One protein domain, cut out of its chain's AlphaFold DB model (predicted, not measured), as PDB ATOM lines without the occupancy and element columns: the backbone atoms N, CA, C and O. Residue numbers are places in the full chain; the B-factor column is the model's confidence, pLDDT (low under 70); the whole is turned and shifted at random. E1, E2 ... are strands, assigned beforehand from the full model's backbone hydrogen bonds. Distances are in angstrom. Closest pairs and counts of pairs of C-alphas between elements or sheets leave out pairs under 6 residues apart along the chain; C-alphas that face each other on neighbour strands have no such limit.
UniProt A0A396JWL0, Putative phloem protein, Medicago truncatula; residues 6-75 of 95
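This is residues 6 to 75 of the 95 residues of the protein "Putative phloem protein" of Medicago truncatula (UniProt A0A396JWL0). There is little regular structure here: a narrow three-strand sheet, from one end of which a wide loop, residues 24 to 42, reaches out, residues 31 to 36 sticking out free. A narrow finger follows, residues 44 to 45 pairing antiparallel with 51 to 52, before residues 53 to 59 run back over one face of the sheet. The 70 printed residues have no named helix and three strands, E1, E2, E3, in sheet order E2, E1, E3, antiparallel; the class is all strand, with 21 residues in named elements. The whole is loose, radius of gyration of the C-alphas 15.0 A, spanning 49 by 30 by 17 A.

Inner strand E1, residues 6 to 12, is antiparallel to E2, residues 17 to 23, at 159 degrees, a hairpin; N 8 and O 20 are 2.8 A apart, within hydrogen-bond range. E1 and E3, residues 68 to 74, are antiparallel at 168 degrees, with N 9 and O 71 at 2.9 A, within hydrogen-bond range.

E1, 20.5 A long, begins at C-alpha 6 (134.025, 128.758, 146.712). E2 measures 19.5 A. E3, 20.2 A, ends at C-alpha 74 (135.499, 132.793, 148.689).

The printed part has no cut. E2 to E3 is a long link of 44 residues. pLDDT is under 70 at residues 14, 26 to 38 and 75.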
ATOM      1  N   LYS A   6     132.611 128.512 146.412       70.44
ATOM      2  CA  LYS A   6     134.025 128.758 146.712       70.44
ATOM      3  C   LYS A   6     134.846 128.492 145.449       70.44
ATOM      4  O   LYS A   6     134.429 127.735 144.579       70.44
ATOM      5  N   GLN A   7     135.993 129.138 145.325       72.75
ATOM      6  CA  GLN A   7     136.947 128.892 144.253       72.75
ATOM      7  C   GLN A   7     138.177 128.221 144.852       72.75
ATOM      8  O   GLN A   7     138.694 128.678 145.868       72.75
ATOM      9  N   VAL A   8     138.631 127.140 144.232       77.44
ATOM     10  CA  VAL A   8     139.899 126.489 144.559       77.44
ATOM     11  C   VAL A   8     140.865 126.660 143.397       77.44
ATOM     12  O   VAL A   8     140.468 126.655 142.228       77.44
ATOM     13  N   THR A   9     142.132 126.850 143.726       78.38
ATOM     14  CA  THR A   9     143.218 127.060 142.773       78.38
ATOM     15  C   THR A   9     144.378 126.147 143.126       78.38
ATOM     16  O   THR A   9     144.725 125.999 144.299       78.38
ATOM     17  N   VAL A  10     145.001 125.561 142.111       81.19
ATOM     18  CA  VAL A  10     146.247 124.802 142.234       81.19
ATOM     19  C   VAL A  10     147.121 125.095 141.024       81.19
ATOM     20  O   VAL A  10     146.645 125.077 139.891       81.19
ATOM     21  N   GLY A  11     148.396 125.385 141.239       73.75
ATOM     22  CA  GLY A  11     149.336 125.632 140.150       73.75
ATOM     23  C   GLY A  11     150.781 125.602 140.615       73.75
ATOM     24  O   GLY A  11     151.057 125.662 141.810       73.75
ATOM     25  N   VAL A  12     151.709 125.517 139.666       70.06
ATOM     26  CA  VAL A  12     153.145 125.685 139.922       70.06
ATOM     27  C   VAL A  12     153.526 127.125 139.581       70.06
ATOM     28  O   VAL A  12     153.082 127.673 138.570       70.06
ATOM     29  N   LEU A  13     154.316 127.771 140.435       72.69
ATOM     30  CA  LEU A  13     154.773 129.140 140.235       72.69
ATOM     31  C   LEU A  13     155.596 129.230 138.943       72.69
ATOM     32  O   LEU A  13     156.636 128.592 138.816       72.69
ATOM     33  N   GLY A  14     155.137 130.054 138.000       63.06
ATOM     34  CA  GLY A  14     155.761 130.183 136.679       63.06
ATOM     35  C   GLY A  14     155.195 129.243 135.606       63.06
ATOM     36  O   GLY A  14     155.632 129.340 134.461       63.06
ATOM     37  N   ASP A  15     154.205 128.410 135.944       71.00
ATOM     38  CA  ASP A  15     153.480 127.528 135.019       71.00
ATOM     39  C   ASP A  15     151.962 127.835 134.988       71.00
ATOM     40  O   ASP A  15     151.483 128.820 135.565       71.00
ATOM     41  N   GLN A  16     151.182 127.020 134.271       74.25
ATOM     42  CA  GLN A  16     149.727 127.110 134.219       74.25
ATOM     43  C   GLN A  16     149.094 126.837 135.592       74.25
ATOM     44  O   GLN A  16     149.261 125.777 136.191       74.25
ATOM     45  N   ILE A  17     148.293 127.795 136.060       79.19
ATOM     46  CA  ILE A  17     147.450 127.644 137.248       79.19
ATOM     47  C   ILE A  17     146.107 127.051 136.818       79.19
ATOM     48  O   ILE A  17     145.400 127.622 135.984       79.19
ATOM     49  N   SER A  18     145.727 125.932 137.426       81.56
ATOM     50  CA  SER A  18     144.381 125.376 137.339       81.56
ATOM     51  C   SER A  18     143.476 126.056 138.364       81.56
ATOM     52  O   SER A  18     143.813 126.199 139.540       81.56
ATOM     53  N   THR A  19     142.307 126.507 137.917       83.12
ATOM     54  CA  THR A  19     141.291 127.124 138.774       83.12
ATOM     55  C   THR A  19     139.967 126.417 138.564       83.12
ATOM     56  O   THR A  19     139.532 126.229 137.428       83.12
ATOM     57  N   LYS A  20     139.301 126.066 139.662       83.75
ATOM     58  CA  LYS A  20     138.019 125.369 139.653       83.75
ATOM     59  C   LYS A  20     137.073 126.004 140.663       83.75
ATOM     60  O   LYS A  20     137.434 126.272 141.805       83.75
ATOM     61  N   ASN A  21     135.833 126.226 140.247       82.00
ATOM     62  CA  ASN A  21     134.775 126.603 141.176       82.00
ATOM     63  C   ASN A  21     134.200 125.339 141.813       82.00
ATOM     64  O   ASN A  21     133.963 124.339 141.136       82.00
ATOM     65  N   VAL A  22     133.986 125.392 143.120       81.56
ATOM     66  CA  VAL A  22     133.473 124.287 143.922       81.56
ATOM     67  C   VAL A  22     132.332 124.739 144.808       81.56
ATOM     68  O   VAL A  22     132.191 125.913 145.164       81.56
ATOM     69  N   TRP A  23     131.527 123.768 145.207       78.12
ATOM     70  CA  TRP A  23     130.481 123.971 146.188       78.12
ATOM     71  C   TRP A  23     130.861 123.281 147.492       78.12
ATOM     72  O   TRP A  23     131.218 122.115 147.460       78.12
ATOM     73  N   LEU A  24     130.787 123.973 148.633       77.88
ATOM     74  CA  LEU A  24     131.175 123.417 149.945       77.88
ATOM     75  C   LEU A  24     130.009 123.341 150.943       77.88
ATOM     76  O   LEU A  24     130.219 123.424 152.149       77.88
ATOM     77  N   ASP A  25     128.778 123.214 150.450       75.31
ATOM     78  CA  ASP A  25     127.584 123.035 151.282       75.31
ATOM     79  C   ASP A  25     126.942 121.666 150.974       75.31
ATOM     80  O   ASP A  25     126.395 121.495 149.879       75.31
ATOM     81  N   PRO A  26     127.072 120.674 151.879       68.56
ATOM     82  CA  PRO A  26     126.600 119.308 151.655       68.56
ATOM     83  C   PRO A  26     125.078 119.166 151.791       68.56
ATOM     84  O   PRO A  26     124.523 118.199 151.278       68.56
ATOM     85  N   ASP A  27     124.410 120.121 152.444       68.62
ATOM     86  CA  ASP A  27     122.983 120.052 152.780       68.62
ATOM     87  C   ASP A  27     122.098 120.826 151.786       68.62
ATOM     88  O   ASP A  27     120.892 120.979 152.000       68.62
ATOM     89  N   TYR A  28     122.678 121.339 150.696       64.25
ATOM     90  CA  TYR A  28     121.924 122.102 149.709       64.25
ATOM     91  C   TYR A  28     121.059 121.185 148.840       64.25
ATOM     92  O   TYR A  28     121.542 120.287 148.152       64.25
ATOM     93  N   ASP A  29     119.761 121.450 148.860       62.88
ATOM     94  CA  ASP A  29     118.761 120.749 148.074       62.88
ATOM     95  C   ASP A  29     118.842 121.182 146.599       62.88
ATOM     96  O   ASP A  29     118.510 122.320 146.263       62.88
ATOM     97  N   ASP A  30     119.235 120.268 145.702       61.34
ATOM     98  CA  ASP A  30     119.304 120.483 144.240       61.34
ATOM     99  C   ASP A  30     117.961 120.947 143.622       61.34
ATOM    100  O   ASP A  30     117.896 121.321 142.448       61.34
ATOM    101  N   ARG A  31     116.861 120.924 144.389       56.75
ATOM    102  CA  ARG A  31     115.548 121.422 143.962       56.75
ATOM    103  C   ARG A  31     115.472 122.950 143.862       56.75
ATOM    104  O   ARG A  31     114.613 123.436 143.123       56.75
ATOM    105  N   GLU A  32     116.353 123.704 144.523       57.41
ATOM    106  CA  GLU A  32     116.488 125.153 144.309       57.41
ATOM    107  C   GLU A  32     117.501 125.420 143.187       57.41
ATOM    108  O   GLU A  32     118.703 125.553 143.412       57.41
ATOM    109  N   ARG A  33     117.001 125.435 141.942       53.59
ATOM    110  CA  ARG A  33     117.802 125.643 140.728       53.59
ATOM    111  C   ARG A  33     118.381 127.059 140.674       53.59
ATOM    112  O   ARG A  33     117.761 127.952 140.104       53.59
ATOM    113  N   ASP A  34     119.583 127.237 141.201       58.84
ATOM    114  CA  ASP A  34     120.484 128.276 140.709       58.84
ATOM    115  C   ASP A  34     121.323 127.669 139.579       58.84
ATOM    116  O   ASP A  34     122.163 126.791 139.799       58.84
ATOM    117  N   ASP A  35     121.081 128.124 138.348       66.38
ATOM    118  CA  ASP A  35     121.795 127.666 137.146       66.38
ATOM    119  C   ASP A  35     123.317 127.908 137.241       66.38
ATOM    120  O   ASP A  35     124.095 127.225 136.581       66.38
ATOM    121  N   GLU A  36     123.753 128.828 138.111       66.50
ATOM    122  CA  GLU A  36     125.163 129.162 138.358       66.50
ATOM    123  C   GLU A  36     125.960 128.016 139.012       66.50
ATOM    124  O   GLU A  36     127.181 127.946 138.859       66.50
ATOM    125  N   PHE A  37     125.290 127.097 139.715       65.12
ATOM    126  CA  PHE A  37     125.952 126.025 140.475       65.12
ATOM    127  C   PHE A  37     125.696 124.623 139.910       65.12
ATOM    128  O   PHE A  37     126.195 123.637 140.460       65.12
ATOM    129  N   GLN A  38     124.948 124.517 138.806       68.94
ATOM    130  CA  GLN A  38     124.742 123.246 138.116       68.94
ATOM    131  C   GLN A  38     126.063 122.740 137.520       68.94
ATOM    132  O   GLN A  38     126.752 123.448 136.792       68.94
ATOM    133  N   GLY A  39     126.413 121.489 137.829       73.81
ATOM    134  CA  GLY A  39     127.620 120.833 137.315       73.81
ATOM    135  C   GLY A  39     128.913 121.147 138.075       73.81
ATOM    136  O   GLY A  39     129.960 120.627 137.693       73.81
ATOM    137  N   LEU A  40     128.866 121.945 139.150       80.06
ATOM    138  CA  LEU A  40     130.021 122.099 140.034       80.06
ATOM    139  C   LEU A  40     130.273 120.824 140.837       80.06
ATOM    140  O   LEU A  40     129.344 120.130 141.259       80.06
ATOM    141  N   GLU A  41     131.548 120.554 141.101       84.06
ATOM    142  CA  GLU A  41     131.928 119.429 141.942       84.06
ATOM    143  C   GLU A  41     131.440 119.634 143.380       84.06
ATOM    144  O   GLU A  41     131.533 120.729 143.952       84.06
ATOM    145  N   ARG A  42     130.906 118.550 143.945       83.56
ATOM    146  CA  ARG A  42     130.423 118.476 145.322       83.56
ATOM    147  C   ARG A  42     131.482 117.799 146.190       83.56
ATOM    148  O   ARG A  42     132.157 116.883 145.713       83.56
ATOM    149  N   PRO A  43     131.623 118.203 147.460       87.38
ATOM    150  CA  PRO A  43     132.590 117.592 148.338       87.38
ATOM    151  C   PRO A  43     132.069 116.226 148.786       87.38
ATOM    152  O   PRO A  43     130.861 115.991 148.888       87.38
ATOM    153  N   LYS A  44     132.988 115.324 149.100       89.69
ATOM    154  CA  LYS A  44     132.680 114.025 149.683       89.69
ATOM    155  C   LYS A  44     132.790 114.105 151.201       89.69
ATOM    156  O   LYS A  44     133.753 114.650 151.734       89.69
ATOM    157  N   GLY A  45     131.818 113.525 151.900       90.31
ATOM    158  CA  GLY A  45     131.893 113.362 153.350       90.31
ATOM    159  C   GLY A  45     132.943 112.328 153.757       90.31
ATOM    160  O   GLY A  45     133.046 111.255 153.153       90.31
ATOM    161  N   ARG A  46     133.696 112.646 154.808       91.88
ATOM    162  CA  ARG A  46     134.619 111.745 155.504       91.88
ATOM    163  C   ARG A  46     133.951 111.161 156.750       91.88
ATOM    164  O   ARG A  46     132.959 111.683 157.253       91.88
ATOM    165  N   SER A  47     134.494 110.060 157.269       94.12
ATOM    166  CA  SER A  47     133.947 109.381 158.456       94.12
ATOM    167  C   SER A  47     134.126 110.160 159.763       94.12
ATOM    168  O   SER A  47     133.469 109.845 160.749       94.12
ATOM    169  N   ASP A  48     135.021 111.145 159.781       91.88
ATOM    170  CA  ASP A  48     135.312 112.039 160.909       91.88
ATOM    171  C   ASP A  48     134.411 113.292 160.936       91.88
ATOM    172  O   ASP A  48     134.520 114.109 161.848       91.88
ATOM    173  N   GLY A  49     133.503 113.433 159.964       89.25
ATOM    174  CA  GLY A  49     132.598 114.575 159.848       89.25
ATOM    175  C   GLY A  49     133.151 115.749 159.036       89.25
ATOM    176  O   GLY A  49     132.437 116.737 158.870       89.25
ATOM    177  N   PHE A  50     134.372 115.655 158.497       91.06
ATOM    178  CA  PHE A  50     134.901 116.644 157.558       91.06
ATOM    179  C   PHE A  50     134.415 116.404 156.122       91.06
ATOM    180  O   PHE A  50     133.920 115.334 155.756       91.06
ATOM    181  N   LEU A  51     134.570 117.437 155.297       89.12
ATOM    182  CA  LEU A  51     134.320 117.406 153.861       89.12
ATOM    183  C   LEU A  51     135.652 117.447 153.112       89.12
ATOM    184  O   LEU A  51     136.556 118.184 153.499       89.12
ATOM    185  N   GLU A  52     135.747 116.701 152.018       92.00
ATOM    186  CA  GLU A  52     136.940 116.623 151.176       92.00
ATOM    187  C   GLU A  52     136.585 116.865 149.708       92.00
ATOM    188  O   GLU A  52     135.553 116.397 149.225       92.00
ATOM    189  N   ILE A  53     137.431 117.604 148.992       90.56
ATOM    190  CA  ILE A  53     137.253 117.891 147.568       90.56
ATOM    191  C   ILE A  53     138.605 117.976 146.867       90.56
ATOM    192  O   ILE A  53     139.588 118.426 147.455       90.56
ATOM    193  N   GLU A  54     138.658 117.562 145.603       91.12
ATOM    194  CA  GLU A  54     139.885 117.636 144.819       91.12
ATOM    195  C   GLU A  54     140.134 119.080 144.357       91.12
ATOM    196  O   GLU A  54     139.303 119.675 143.666       91.12
ATOM    197  N   MET A  55     141.278 119.663 144.726       90.19
ATOM    198  CA  MET A  55     141.661 121.001 144.246       90.19
ATOM    199  C   MET A  55     142.109 120.972 142.779       90.19
ATOM    200  O   MET A  55     141.815 121.901 142.029       90.19
ATOM    201  N   GLY A  56     142.773 119.889 142.375       89.19
ATOM    202  CA  GLY A  56     143.217 119.614 141.016       89.19
ATOM    203  C   GLY A  56     144.556 118.883 141.014       89.19
ATOM    204  O   GLY A  56     144.942 118.260 142.002       89.19
ATOM    205  N   GLU A  57     145.270 118.995 139.898       89.56
ATOM    206  CA  GLU A  57     146.492 118.241 139.634       89.56
ATOM    207  C   GLU A  57     147.576 119.159 139.085       89.56
ATOM    208  O   GLU A  57     147.290 120.130 138.382       89.56
ATOM    209  N   PHE A  58     148.825 118.828 139.395       87.25
ATOM    210  CA  PHE A  58     150.002 119.499 138.867       87.25
ATOM    211  C   PHE A  58     151.068 118.461 138.516       87.25
ATOM    212  O   PHE A  58     151.062 117.340 139.036       87.25
ATOM    213  N   PHE A  59     151.983 118.833 137.626       86.69
ATOM    214  CA  PHE A  59     153.136 118.013 137.283       86.69
ATOM    215  C   PHE A  59     154.339 118.449 138.120       86.69
ATOM    216  O   PHE A  59     154.633 119.636 138.203       86.69
ATOM    217  N   ASN A  60     155.024 117.490 138.740       86.88
ATOM    218  CA  ASN A  60     156.306 117.728 139.394       86.88
ATOM    219  C   ASN A  60     157.409 117.353 138.402       86.88
ATOM    220  O   ASN A  60     157.548 116.174 138.064       86.88
ATOM    221  N   SER A  61     158.169 118.339 137.925       86.81
ATOM    222  CA  SER A  61     159.201 118.098 136.913       86.81
ATOM    223  C   SER A  61     160.507 117.550 137.499       86.81
ATOM    224  O   SER A  61     161.398 117.138 136.752       86.81
ATOM    225  N   GLY A  62     160.623 117.515 138.830       85.44
ATOM    226  CA  GLY A  62     161.846 117.166 139.546       85.44
ATOM    227  C   GLY A  62     162.918 118.254 139.485       85.44
ATOM    228  O   GLY A  62     164.048 118.000 139.905       85.44
ATOM    229  N   LEU A  63     162.593 119.437 138.954       85.75
ATOM    230  CA  LEU A  63     163.482 120.589 138.986       85.75
ATOM    231  C   LEU A  63     163.615 121.118 140.417       85.75
ATOM    232  O   LEU A  63     162.665 121.133 141.201       85.75
ATOM    233  N   GLU A  64     164.825 121.554 140.751       85.12
ATOM    234  CA  GLU A  64     165.083 122.234 142.014       85.12
ATOM    235  C   GLU A  64     164.335 123.580 142.035       85.12
ATOM    236  O   GLU A  64     164.205 124.247 141.007       85.12
ATOM    237  N   ASP A  65     163.829 123.959 143.210       85.56
ATOM    238  CA  ASP A  65     163.134 125.226 143.480       85.56
ATOM    239  C   ASP A  65     161.757 125.440 142.808       85.56
ATOM    240  O   ASP A  65     161.240 126.561 142.805       85.56
ATOM    241  N   GLU A  66     161.097 124.389 142.305       86.44
ATOM    242  CA  GLU A  66     159.680 124.491 141.928       86.44
ATOM    243  C   GLU A  66     158.785 124.707 143.157       86.44
ATOM    244  O   GLU A  66     158.830 123.965 144.141       86.44
ATOM    245  N   VAL A  67     157.925 125.725 143.084       88.44
ATOM    246  CA  VAL A  67     156.977 126.067 144.149       88.44
ATOM    247  C   VAL A  67     155.564 125.770 143.676       88.44
ATOM    248  O   VAL A  67     155.118 126.317 142.672       88.44
ATOM    249  N   VAL A  68     154.836 124.943 144.423       88.62
ATOM    250  CA  VAL A  68     153.407 124.703 144.191       88.62
ATOM    251  C   VAL A  68     152.600 125.694 145.023       88.62
ATOM    252  O   VAL A  68     152.724 125.736 146.248       88.62
ATOM    253  N   GLU A  69     151.754 126.477 144.363       89.94
ATOM    254  CA  GLU A  69     150.791 127.375 144.990       89.94
ATOM    255  C   GLU A  69     149.402 126.725 145.009       89.94
ATOM    256  O   GLU A  69     148.893 126.236 143.997       89.94
ATOM    257  N   MET A  70     148.772 126.722 146.182       90.06
ATOM    258  CA  MET A  70     147.430 126.182 146.399       90.06
ATOM    259  C   MET A  70     146.600 127.200 147.173       90.06
ATOM    260  O   MET A  70     147.081 127.799 148.137       90.06
ATOM    261  N   GLY A  71     145.346 127.385 146.768       86.12
ATOM    262  CA  GLY A  71     144.460 128.384 147.350       86.12
ATOM    263  C   GLY A  71     143.009 127.926 147.409       86.12
ATOM    264  O   GLY A  71     142.516 127.217 146.537       86.12
ATOM    265  N   ALA A  72     142.309 128.369 148.451       84.88
ATOM    266  CA  ALA A  72     140.862 128.266 148.571       84.88
ATOM    267  C   ALA A  72     140.318 129.647 148.942       84.88
ATOM    268  O   ALA A  72     140.609 130.181 150.013       84.88
ATOM    269  N   LEU A  73     139.556 130.245 148.034       79.50
ATOM    270  CA  LEU A  73     139.060 131.610 148.136       79.50
ATOM    271  C   LEU A  73     137.533 131.610 148.101       79.50
ATOM    272  O   LEU A  73     136.886 130.806 147.429       79.50
ATOM    273  N   GLU A  74     136.925 132.533 148.837       74.19
ATOM    274  CA  GLU A  74     135.499 132.793 148.689       74.19
ATOM    275  C   GLU A  74     135.230 133.459 147.340       74.19
ATOM    276  O   GLU A  74     135.895 134.434 146.983       74.19
ATOM    277  N   ASN A  75     134.258 132.938 146.583       67.31
ATOM    278  CA  ASN A  75     133.839 133.608 145.360       67.31
ATOM    279  C   ASN A  75     133.176 134.944 145.735       67.31
ATOM    280  O   ASN A  75     132.533 135.039 146.780       67.31
TER     281      ASN A  75